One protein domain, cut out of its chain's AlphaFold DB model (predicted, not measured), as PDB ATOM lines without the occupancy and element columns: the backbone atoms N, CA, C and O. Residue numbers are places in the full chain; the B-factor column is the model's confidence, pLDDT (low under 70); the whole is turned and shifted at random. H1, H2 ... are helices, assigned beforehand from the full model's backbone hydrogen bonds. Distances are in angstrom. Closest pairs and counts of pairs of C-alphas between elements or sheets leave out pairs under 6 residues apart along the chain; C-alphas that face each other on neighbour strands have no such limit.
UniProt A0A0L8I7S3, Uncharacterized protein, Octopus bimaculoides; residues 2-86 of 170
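What this domain is: This is residues 2 to 86 of the 170 residues of an uncharacterized protein of Octopus bimaculoides (UniProt A0A0L8I7S3). One very long helix, H1, makes the length of the model: its residues 2 to 32 stick out as a bare arm, and near its other end the shorter H2 crosses it slantwise. Between the two helices a long loop, residues 44 to 63, folds back to the beginning of H2. The printed part has 85 residues, with two named helices, H1 then H2, and no named strand: all helix. It is extended, with a radius of gyration of the C-alphas of 21.5 A, and spans 71 by 30 by 16 A.

How they stand to each other: H1, residues 2 to 43, touches H2, residues 64 to 85, with its residues 34 to 41 alone. H2 touches H1 with residues 67 to 74 alone. Their closest C-alphas, those of Ala 41 and Cys 74, are 6.0 A apart. They run the same way at a steep tilt of 44 degrees. Every O i to N i+4 pair is within hydrogen-bond range in H1, and 17 of 18 in H2.

Where its parts are: H1 measures 61.7 A from C-alpha 2 at (-20.690, 64.892, 58.005) to C-alpha 43. H2 measures 32.0 A, ending at C-alpha 85 at (34.962, 38.330, 21.542).

The domain as a whole: The C-alphas farthest apart, those of Leu 2 and Asp 84, are 72.1 A apart. The printed part has no cut. The link from H1 to H2 is long; in it, residues 51 to 59 have pLDDT under 70.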
ATOM      1  N   LEU A   2     -20.346  65.361  59.364       90.94
ATOM      2  CA  LEU A   2     -20.690  64.892  58.005       90.94
ATOM      3  C   LEU A   2     -19.697  65.392  56.935       90.94
ATOM      4  O   LEU A   2     -19.230  64.600  56.125       90.94
ATOM      5  N   GLU A   3     -19.295  66.664  57.023       90.94
ATOM      6  CA  GLU A   3     -18.236  67.260  56.187       90.94
ATOM      7  C   GLU A   3     -16.888  66.546  56.350       90.94
ATOM      8  O   GLU A   3     -16.278  66.162  55.363       90.94
ATOM      9  N   GLU A   4     -16.462  66.272  57.586       91.00
ATOM     10  CA  GLU A   4     -15.202  65.559  57.862       91.00
ATOM     11  C   GLU A   4     -15.193  64.130  57.288       91.00
ATOM     12  O   GLU A   4     -14.141  63.619  56.908       91.00
ATOM     13  N   PHE A   5     -16.349  63.457  57.229       93.06
ATOM     14  CA  PHE A   5     -16.452  62.146  56.585       93.06
ATOM     15  C   PHE A   5     -16.446  62.245  55.057       93.06
ATOM     16  O   PHE A   5     -15.876  61.369  54.412       93.06
ATOM     17  N   GLN A   6     -17.037  63.295  54.479       93.94
ATOM     18  CA  GLN A   6     -16.945  63.553  53.039       93.94
ATOM     19  C   GLN A   6     -15.519  63.895  52.610       93.94
ATOM     20  O   GLN A   6     -15.057  63.370  51.602       93.94
ATOM     21  N   GLU A   7     -14.807  64.708  53.388       94.56
ATOM     22  CA  GLU A   7     -13.420  65.080  53.106       94.56
ATOM     23  C   GLU A   7     -12.499  63.853  53.135       94.56
ATOM     24  O   GLU A   7     -11.760  63.612  52.185       94.56
ATOM     25  N   LYS A   8     -12.628  62.996  54.159       94.62
ATOM     26  CA  LYS A   8     -11.880  61.729  54.239       94.62
ATOM     27  C   LYS A   8     -12.207  60.764  53.106       94.62
ATOM     28  O   LYS A   8     -11.317  60.074  52.620       94.62
ATOM     29  N   LEU A   9     -13.477  60.685  52.704       95.12
ATOM     30  CA  LEU A   9     -13.874  59.853  51.572       95.12
ATOM     31  C   LEU A   9     -13.208  60.348  50.286       95.12
ATOM     32  O   LEU A   9     -12.660  59.547  49.538       95.12
ATOM     33  N   GLN A  10     -13.215  61.660  50.061       95.88
ATOM     34  CA  GLN A  10     -12.603  62.267  48.887       95.88
ATOM     35  C   GLN A  10     -11.079  62.068  48.875       95.88
ATOM     36  O   GLN A  10     -10.510  61.733  47.836       95.88
ATOM     37  N   GLU A  11     -10.417  62.208  50.025       96.00
ATOM     38  CA  GLU A  11      -8.985  61.931  50.169       96.00
ATOM     39  C   GLU A  11      -8.661  60.464  49.837       96.00
ATOM     40  O   GLU A  11      -7.794  60.197  49.003       96.00
ATOM     41  N   GLU A  12      -9.412  59.506  50.384       95.56
ATOM     42  CA  GLU A  12      -9.233  58.083  50.067       95.56
ATOM     43  C   GLU A  12      -9.527  57.753  48.598       95.56
ATOM     44  O   GLU A  12      -8.796  56.980  47.980       95.56
ATOM     45  N   GLU A  13     -10.546  58.361  47.987       96.06
ATOM     46  CA  GLU A  13     -10.838  58.177  46.560       96.06
ATOM     47  C   GLU A  13      -9.694  58.683  45.672       96.06
ATOM     48  O   GLU A  13      -9.307  58.006  44.712       96.06
ATOM     49  N   THR A  14      -9.103  59.834  46.009       96.38
ATOM     50  CA  THR A  14      -7.936  60.358  45.285       96.38
ATOM     51  C   THR A  14      -6.707  59.472  45.474       96.38
ATOM     52  O   THR A  14      -6.087  59.076  44.486       96.38
ATOM     53  N   SER A  15      -6.409  59.069  46.712       95.94
ATOM     54  CA  SER A  15      -5.307  58.159  47.045       95.94
ATOM     55  C   SER A  15      -5.441  56.825  46.309       95.94
ATOM     56  O   SER A  15      -4.500  56.347  45.663       95.94
ATOM     57  N   ARG A  16      -6.648  56.252  46.306       96.81
ATOM     58  CA  ARG A  16      -6.960  55.034  45.564       96.81
ATOM     59  C   ARG A  16      -6.716  55.214  44.068       96.81
ATOM     60  O   ARG A  16      -6.069  54.361  43.464       96.81
ATOM     61  N   SER A  17      -7.192  56.310  43.477       96.81
ATOM     62  CA  SER A  17      -6.973  56.595  42.054       96.81
ATOM     63  C   SER A  17      -5.483  56.711  41.720       96.81
ATOM     64  O   SER A  17      -5.014  56.185  40.708       96.81
ATOM     65  N   GLU A  18      -4.689  57.345  42.583       97.06
ATOM     66  CA  GLU A  18      -3.241  57.420  42.399       97.06
ATOM     67  C   GLU A  18      -2.563  56.048  42.453       97.06
ATOM     68  O   GLU A  18      -1.665  55.770  41.650       97.06
ATOM     69  N   ILE A  19      -2.965  55.194  43.396       97.19
ATOM     70  CA  ILE A  19      -2.423  53.839  43.540       97.19
ATOM     71  C   ILE A  19      -2.805  52.981  42.331       97.19
ATOM     72  O   ILE A  19      -1.934  52.301  41.786       97.19
ATOM     73  N   GLU A  20      -4.053  53.052  41.861       97.19
ATOM     74  CA  GLU A  20      -4.503  52.357  40.648       97.19
ATOM     75  C   GLU A  20      -3.665  52.783  39.429       97.19
ATOM     76  O   GLU A  20      -3.123  51.934  38.715       97.19
ATOM     77  N   ASN A  21      -3.435  54.088  39.255       97.19
ATOM     78  CA  ASN A  21      -2.584  54.614  38.185       97.19
ATOM     79  C   ASN A  21      -1.122  54.144  38.296       97.19
ATOM     80  O   ASN A  21      -0.475  53.846  37.286       97.19
ATOM     81  N   LYS A  22      -0.562  54.091  39.512       97.25
ATOM     82  CA  LYS A  22       0.802  53.585  39.754       97.25
ATOM     83  C   LYS A  22       0.895  52.095  39.426       97.25
ATOM     84  O   LYS A  22       1.848  51.685  38.763       97.25
ATOM     85  N   LEU A  23      -0.097  51.306  39.831       97.31
ATOM     86  CA  LEU A  23      -0.162  49.874  39.551       97.31
ATOM     87  C   LEU A  23      -0.237  49.605  38.046       97.31
ATOM     88  O   LEU A  23       0.515  48.775  37.537       97.31
ATOM     89  N   GLU A  24      -1.082  50.338  37.319       97.38
ATOM     90  CA  GLU A  24      -1.206  50.186  35.867       97.38
ATOM     91  C   GLU A  24       0.120  50.493  35.155       97.38
ATOM     92  O   GLU A  24       0.561  49.734  34.287       97.38
ATOM     93  N   LYS A  25       0.805  51.571  35.559       97.44
ATOM     94  CA  LYS A  25       2.136  51.917  35.036       97.44
ATOM     95  C   LYS A  25       3.148  50.803  35.295       97.44
ATOM     96  O   LYS A  25       3.843  50.395  34.366       97.44
ATOM     97  N   MET A  26       3.207  50.279  36.519       97.38
ATOM     98  CA  MET A  26       4.126  49.190  36.869       97.38
ATOM     99  C   MET A  26       3.814  47.907  36.098       97.38
ATOM    100  O   MET A  26       4.728  47.252  35.605       97.38
ATOM    101  N   SER A  27       2.533  47.583  35.909       95.94
ATOM    102  CA  SER A  27       2.122  46.435  35.102       95.94
ATOM    103  C   SER A  27       2.559  46.573  33.642       95.94
ATOM    104  O   SER A  27       3.016  45.593  33.052       95.94
ATOM    105  N   LYS A  28       2.451  47.772  33.052       96.62
ATOM    106  CA  LYS A  28       2.924  48.037  31.680       96.62
ATOM    107  C   LYS A  28       4.438  47.877  31.569       96.62
ATOM    108  O   LYS A  28       4.901  47.220  30.641       96.62
ATOM    109  N   ILE A  29       5.191  48.419  32.527       96.50
ATOM    110  CA  ILE A  29       6.655  48.284  32.570       96.50
ATOM    111  C   ILE A  29       7.050  46.808  32.682       96.50
ATOM    112  O   ILE A  29       7.886  46.340  31.916       96.50
ATOM    113  N   LEU A  30       6.418  46.043  33.575       92.56
ATOM    114  CA  LEU A  30       6.704  44.614  33.735       92.56
ATOM    115  C   LEU A  30       6.420  43.813  32.459       92.56
ATOM    116  O   LEU A  30       7.201  42.933  32.102       92.56
ATOM    117  N   LEU A  31       5.341  44.137  31.741       92.44
ATOM    118  CA  LEU A  31       5.030  43.504  30.460       92.44
ATOM    119  C   LEU A  31       6.097  43.819  29.399       92.44
ATOM    120  O   LEU A  31       6.514  42.928  28.662       92.44
ATOM    121  N   GLN A  32       6.566  45.069  29.348       94.50
ATOM    122  CA  GLN A  32       7.650  45.484  28.452       94.50
ATOM    123  C   GLN A  32       8.961  44.770  28.783       94.50
ATOM    124  O   GLN A  32       9.629  44.285  27.874       94.50
ATOM    125  N   VAL A  33       9.307  44.655  30.069       93.19
ATOM    126  CA  VAL A  33      10.499  43.921  30.521       93.19
ATOM    127  C   VAL A  33      10.403  42.452  30.123       93.19
ATOM    128  O   VAL A  33      11.340  41.934  29.526       93.19
ATOM    129  N   LYS A  34       9.258  41.799  30.364       91.31
ATOM    130  CA  LYS A  34       9.026  40.413  29.937       91.31
ATOM    131  C   LYS A  34       9.235  40.247  28.430       91.31
ATOM    132  O   LYS A  34      10.021  39.402  28.019       91.31
ATOM    133  N   SER A  35       8.597  41.095  27.623       91.06
ATOM    134  CA  SER A  35       8.760  41.069  26.165       91.06
ATOM    135  C   SER A  35      10.215  41.299  25.750       91.06
ATOM    136  O   SER A  35      10.700  40.662  24.823       91.06
ATOM    137  N   GLY A  36      10.932  42.198  26.431       92.69
ATOM    138  CA  GLY A  36      12.352  42.450  26.186       92.69
ATOM    139  C   GLY A  36      13.225  41.222  26.451       92.69
ATOM    140  O   GLY A  36      14.126  40.937  25.664       92.69
ATOM    141  N   ILE A  37      12.925  40.469  27.512       92.00
ATOM    142  CA  ILE A  37      13.607  39.210  27.839       92.00
ATOM    143  C   ILE A  37      13.303  38.144  26.782       92.00
ATOM    144  O   ILE A  37      14.234  37.511  26.289       92.00
ATOM    145  N   ASP A  38      12.043  38.010  26.357       89.88
ATOM    146  CA  ASP A  38      11.655  37.088  25.280       89.88
ATOM    147  C   ASP A  38      12.410  37.406  23.971       89.88
ATOM    148  O   ASP A  38      12.973  36.516  23.329       89.88
ATOM    149  N   HIS A  39      12.492  38.688  23.594       92.38
ATOM    150  CA  HIS A  39      13.244  39.126  22.411       92.38
ATOM    151  C   HIS A  39      14.745  38.853  22.524       92.38
ATOM    152  O   HIS A  39      15.389  38.485  21.536       92.38
ATOM    153  N   LEU A  40      15.321  39.049  23.710       92.25
ATOM    154  CA  LEU A  40      16.724  38.749  23.958       92.25
ATOM    155  C   LEU A  40      16.986  37.243  23.829       92.25
ATOM    156  O   LEU A  40      17.931  36.841  23.150       92.25
ATOM    157  N   ALA A  41      16.118  36.415  24.411       90.12
ATOM    158  CA  ALA A  41      16.214  34.962  24.337       90.12
ATOM    159  C   ALA A  41      16.148  34.454  22.886       90.12
ATOM    160  O   ALA A  41      16.937  33.581  22.511       90.12
ATOM    161  N   ASP A  42      15.272  35.034  22.060       90.38
ATOM    162  CA  ASP A  42      15.153  34.702  20.636       90.38
ATOM    163  C   ASP A  42      16.430  35.054  19.854       90.38
ATOM    164  O   ASP A  42      16.988  34.212  19.145       90.38
ATOM    165  N   ARG A  43      16.994  36.253  20.070       90.81
ATOM    166  CA  ARG A  43      18.268  36.659  19.442       90.81
ATOM    167  C   ARG A  43      19.441  35.765  19.836       90.81
ATOM    168  O   ARG A  43      20.328  35.514  19.023       90.81
ATOM    169  N   LEU A  44      19.451  35.274  21.071       89.12
ATOM    170  CA  LEU A  44      20.505  34.404  21.593       89.12
ATOM    171  C   LEU A  44      20.223  32.910  21.341       89.12
ATOM    172  O   LEU A  44      20.991  32.053  21.794       89.12
ATOM    173  N   SER A  45      19.147  32.557  20.631       85.62
ATOM    174  CA  SER A  45      18.737  31.164  20.391       85.62
ATOM    175  C   SER A  45      19.784  30.346  19.620       85.62
ATOM    176  O   SER A  45      19.941  29.152  19.871       85.62
ATOM    177  N   HIS A  46      20.556  30.992  18.742       83.88
ATOM    178  CA  HIS A  46      21.596  30.353  17.927       83.88
ATOM    179  C   HIS A  46      22.889  30.042  18.694       83.88
ATOM    180  O   HIS A  46      23.709  29.243  18.234       83.88
ATOM    181  N   LEU A  47      23.085  30.653  19.865       83.31
ATOM    182  CA  LEU A  47      24.244  30.393  20.708       83.31
ATOM    183  C   LEU A  47      24.042  29.090  21.483       83.31
ATOM    184  O   LEU A  47      23.000  28.860  22.104       83.31
ATOM    185  N   LYS A  48      25.072  28.238  21.478       79.62
ATOM    186  CA  LYS A  48      25.062  26.990  22.250       79.62
ATOM    187  C   LYS A  48      24.970  27.311  23.735       79.62
ATOM    188  O   LYS A  48      25.848  27.997  24.261       79.62
ATOM    189  N   THR A  49      23.964  26.747  24.398       74.75
ATOM    190  CA  THR A  49      23.822  26.819  25.852       74.75
ATOM    191  C   THR A  49      25.117  26.348  26.528       74.75
ATOM    192  O   THR A  49      25.658  25.301  26.141       74.75
ATOM    193  N   PRO A  50      25.667  27.119  27.479       71.19
ATOM    194  CA  PRO A  50      26.889  26.747  28.175       71.19
ATOM    195  C   PRO A  50      26.718  25.432  28.948       71.19
ATOM    196  O   PRO A  50      25.642  25.084  29.437       71.19
ATOM    197  N   LYS A  51      27.802  24.647  29.000       59.88
ATOM    198  CA  LYS A  51      27.838  23.333  29.654       59.88
ATOM    199  C   LYS A  51      27.832  23.546  31.169       59.88
ATOM    200  O   LYS A  51      28.891  23.700  31.762       59.88
ATOM    201  N   GLY A  52      26.649  23.595  31.763       59.66
ATOM    202  CA  GLY A  52      26.469  23.895  33.185       59.66
ATOM    203  C   GLY A  52      25.066  24.394  33.513       59.66
ATOM    204  O   GLY A  52      24.615  24.205  34.635       59.66
ATOM    205  N   TYR A  53      24.350  24.922  32.514       63.41
ATOM    206  CA  TYR A  53      22.962  25.327  32.675       63.41
ATOM    207  C   TYR A  53      22.059  24.108  32.888       63.41
ATOM    208  O   TYR A  53      21.642  23.424  31.947       63.41
ATOM    209  N   THR A  54      21.763  23.810  34.147       58.41
ATOM    210  CA  THR A  54      20.629  22.972  34.517       58.41
ATOM    211  C   THR A  54      19.447  23.904  34.709       58.41
ATOM    212  O   THR A  54      19.417  24.613  35.712       58.41
ATOM    213  N   ALA A  55      18.493  23.910  33.771       59.69
ATOM    214  CA  ALA A  55      17.205  24.573  33.980       59.69
ATOM    215  C   ALA A  55      16.683  24.121  35.348       59.69
ATOM    216  O   ALA A  55      16.445  22.922  35.547       59.69
ATOM    217  N   SER A  56      16.616  25.048  36.309       57.31
ATOM    218  CA  SER A  56      16.469  24.695  37.727       57.31
ATOM    219  C   SER A  56      15.139  23.985  38.003       57.31
ATOM    220  O   SER A  56      14.983  23.325  39.029       57.31
ATOM    221  N   THR A  57      14.198  24.058  37.064       58.91
ATOM    222  CA  THR A  57      12.874  23.449  37.114       58.91
ATOM    223  C   THR A  57      12.312  23.392  35.687       58.91
ATOM    224  O   THR A  57      12.535  24.293  34.881       58.91
ATOM    225  N   LYS A  58      11.561  22.338  35.331       63.19
ATOM    226  CA  LYS A  58      10.777  22.308  34.079       63.19
ATOM    227  C   LYS A  58       9.582  23.255  34.224       63.19
ATOM    228  O   LYS A  58       8.463  22.812  34.473       63.19
ATOM    229  N   LEU A  59       9.846  24.553  34.155       69.19
ATOM    230  CA  LEU A  59       8.840  25.594  34.296       69.19
ATOM    231  C   LEU A  59       7.991  25.674  33.029       69.19
ATOM    232  O   LEU A  59       8.473  25.472  31.913       69.19
ATOM    233  N   SER A  60       6.701  25.957  33.206       72.62
ATOM    234  CA  SER A  60       5.820  26.209  32.067       72.62
ATOM    235  C   SER A  60       6.271  27.492  31.357       72.62
ATOM    236  O   SER A  60       6.463  28.494  32.050       72.62
ATOM    237  N   PRO A  61       6.335  27.528  30.013       71.00
ATOM    238  CA  PRO A  61       6.650  28.742  29.248       71.00
ATOM    239  C   PRO A  61       5.706  29.921  29.534       71.00
ATOM    240  O   PRO A  61       6.028  31.075  29.282       71.00
ATOM    241  N   SER A  62       4.514  29.637  30.062       73.19
ATOM    242  CA  SER A  62       3.526  30.643  30.461       73.19
ATOM    243  C   SER A  62       3.717  31.187  31.882       73.19
ATOM    244  O   SER A  62       3.042  32.146  32.253       73.19
ATOM    245  N   SER A  63       4.599  30.590  32.689       78.00
ATOM    246  CA  SER A  63       4.834  31.011  34.073       78.00
ATOM    247  C   SER A  63       5.722  32.256  34.142       78.00
ATOM    248  O   SER A  63       6.614  32.443  33.320       78.00
ATOM    249  N   ASN A  64       5.511  33.110  35.145       75.94
ATOM    250  CA  ASN A  64       6.398  34.258  35.374       75.94
ATOM    251  C   ASN A  64       7.807  33.819  35.800       75.94
ATOM    252  O   ASN A  64       8.779  34.504  35.510       75.94
ATOM    253  N   GLU A  65       7.922  32.661  36.448       79.75
ATOM    254  CA  GLU A  65       9.199  32.085  36.871       79.75
ATOM    255  C   GLU A  65      10.072  31.681  35.668       79.75
ATOM    256  O   GLU A  65      11.289  31.821  35.714       79.75
ATOM    257  N   TYR A  66       9.454  31.284  34.547       83.44
ATOM    258  CA  TYR A  66      10.161  30.988  33.296       83.44
ATOM    259  C   TYR A  66      10.921  32.198  32.733       83.44
ATOM    260  O   TYR A  66      11.988  32.032  32.151       83.44
ATOM    261  N   VAL A  67      10.421  33.419  32.953       85.94
ATOM    262  CA  VAL A  67      11.096  34.656  32.519       85.94
ATOM    263  C   VAL A  67      12.420  34.850  33.265       85.94
ATOM    264  O   VAL A  67      13.389  35.329  32.683       85.94
ATOM    265  N   LEU A  68      12.483  34.455  34.540       85.94
ATOM    266  CA  LEU A  68      13.712  34.534  35.334       85.94
ATOM    267  C   LEU A  68      14.750  33.512  34.857       85.94
ATOM    268  O   LEU A  68      15.921  33.856  34.718       85.94
ATOM    269  N   ASP A  69      14.312  32.288  34.549       85.69
ATOM    270  CA  ASP A  69      15.166  31.238  33.976       85.69
ATOM    271  C   ASP A  69      15.715  31.674  32.603       85.69
ATOM    272  O   ASP A  69      16.919  31.632  32.356       85.69
ATOM    273  N   GLN A  70      14.857  32.226  31.735       87.69
ATOM    274  CA  GLN A  70      15.289  32.804  30.462       87.69
ATOM    275  C   GLN A  70      16.291  33.947  30.631       87.69
ATOM    276  O   GLN A  70      17.245  34.027  29.857       87.69
ATOM    277  N   LEU A  71      16.091  34.828  31.613       90.00
ATOM    278  CA  LEU A  71      17.015  35.926  31.878       90.00
ATOM    279  C   LEU A  71      18.394  35.402  32.303       90.00
ATOM    280  O   LEU A  71      19.396  35.863  31.761       90.00
ATOM    281  N   ALA A  72      18.441  34.400  33.186       88.31
ATOM    282  CA  ALA A  72      19.686  33.748  33.594       88.31
ATOM    283  C   ALA A  72      20.396  33.076  32.404       88.31
ATOM    284  O   ALA A  72      21.597  33.245  32.204       88.31
ATOM    285  N   LEU A  73      19.647  32.379  31.542       87.88
ATOM    286  CA  LEU A  73      20.193  31.800  30.312       87.88
ATOM    287  C   LEU A  73      20.777  32.877  29.382       87.88
ATOM    288  O   LEU A  73      21.825  32.672  28.764       87.88
ATOM    289  N   CYS A  74      20.082  34.008  29.236       91.00
ATOM    290  CA  CYS A  74      20.554  35.121  28.422       91.00
ATOM    291  C   CYS A  74      21.850  35.704  28.986       91.00
ATOM    292  O   CYS A  74      22.781  35.932  28.217       91.00
ATOM    293  N   GLU A  75      21.932  35.893  30.304       90.38
ATOM    294  CA  GLU A  75      23.136  36.364  30.990       90.38
ATOM    295  C   GLU A  75      24.335  35.452  30.707       90.38
ATOM    296  O   GLU A  75      25.350  35.922  30.196       90.38
ATOM    297  N   GLU A  76      24.210  34.140  30.931       89.19
ATOM    298  CA  GLU A  76      25.321  33.211  30.694       89.19
ATOM    299  C   GLU A  76      25.764  33.190  29.222       89.19
ATOM    300  O   GLU A  76      26.958  33.122  28.914       89.19
ATOM    301  N   LYS A  77      24.808  33.259  28.285       89.75
ATOM    302  CA  LYS A  77      25.111  33.326  26.849       89.75
ATOM    303  C   LYS A  77      25.831  34.619  26.477       89.75
ATOM    304  O   LYS A  77      26.743  34.565  25.656       89.75
ATOM    305  N   LEU A  78      25.433  35.752  27.053       90.88
ATOM    306  CA  LEU A  78      26.068  37.048  26.811       90.88
ATOM    307  C   LEU A  78      27.465  37.123  27.425       90.88
ATOM    308  O   LEU A  78      28.368  37.633  26.772       90.88
ATOM    309  N   LEU A  79      27.667  36.576  28.626       90.00
ATOM    310  CA  LEU A  79      28.993  36.481  29.243       90.00
ATOM    311  C   LEU A  79      29.940  35.656  28.378       90.00
ATOM    312  O   LEU A  79      31.027  36.108  28.042       90.00
ATOM    313  N   LYS A  80      29.483  34.488  27.918       87.12
ATOM    314  CA  LYS A  80      30.271  33.666  27.004       87.12
ATOM    315  C   LYS A  80      30.570  34.383  25.686       87.12
ATOM    316  O   LYS A  80      31.670  34.261  25.165       87.12
ATOM    317  N   LEU A  81      29.600  35.116  25.143       88.12
ATOM    318  CA  LEU A  81      29.808  35.920  23.941       88.12
ATOM    319  C   LEU A  81      30.894  36.976  24.187       88.12
ATOM    320  O   LEU A  81      31.787  37.138  23.369       88.12
ATOM    321  N   MET A  82      30.846  37.661  25.326       88.06
ATOM    322  CA  MET A  82      31.848  38.654  25.703       88.06
ATOM    323  C   MET A  82      33.250  38.040  25.818       88.06
ATOM    324  O   MET A  82      34.200  38.637  25.317       88.06
ATOM    325  N   ASP A  83      33.370  36.841  26.394       87.88
ATOM    326  CA  ASP A  83      34.632  36.094  26.455       87.88
ATOM    327  C   ASP A  83      35.120  35.686  25.054       87.88
ATOM    328  O   ASP A  83      36.281  35.907  24.710       87.88
ATOM    329  N   ASP A  84      34.230  35.139  24.216       85.38
ATOM    330  CA  ASP A  84      34.543  34.703  22.847       85.38
ATOM    331  C   ASP A  84      35.027  35.879  21.965       85.38
ATOM    332  O   ASP A  84      35.809  35.675  21.034       85.38
ATOM    333  N   PHE A  85      34.582  37.107  22.258       86.12
ATOM    334  CA  PHE A  85      34.962  38.330  21.542       86.12
ATOM    335  C   PHE A  85      36.061  39.158  22.226       86.12
ATOM    336  O   PHE A  85      36.484  40.157  21.650       86.12
ATOM    337  N   HIS A  86      36.558  38.762  23.404       84.56
ATOM    338  CA  HIS A  86      37.522  39.559  24.176       84.56
ATOM    339  C   HIS A  86      38.810  39.874  23.397       84.56
ATOM    340  O   HIS A  86      39.299  41.001  23.434       84.56
TER     341      HIS A  86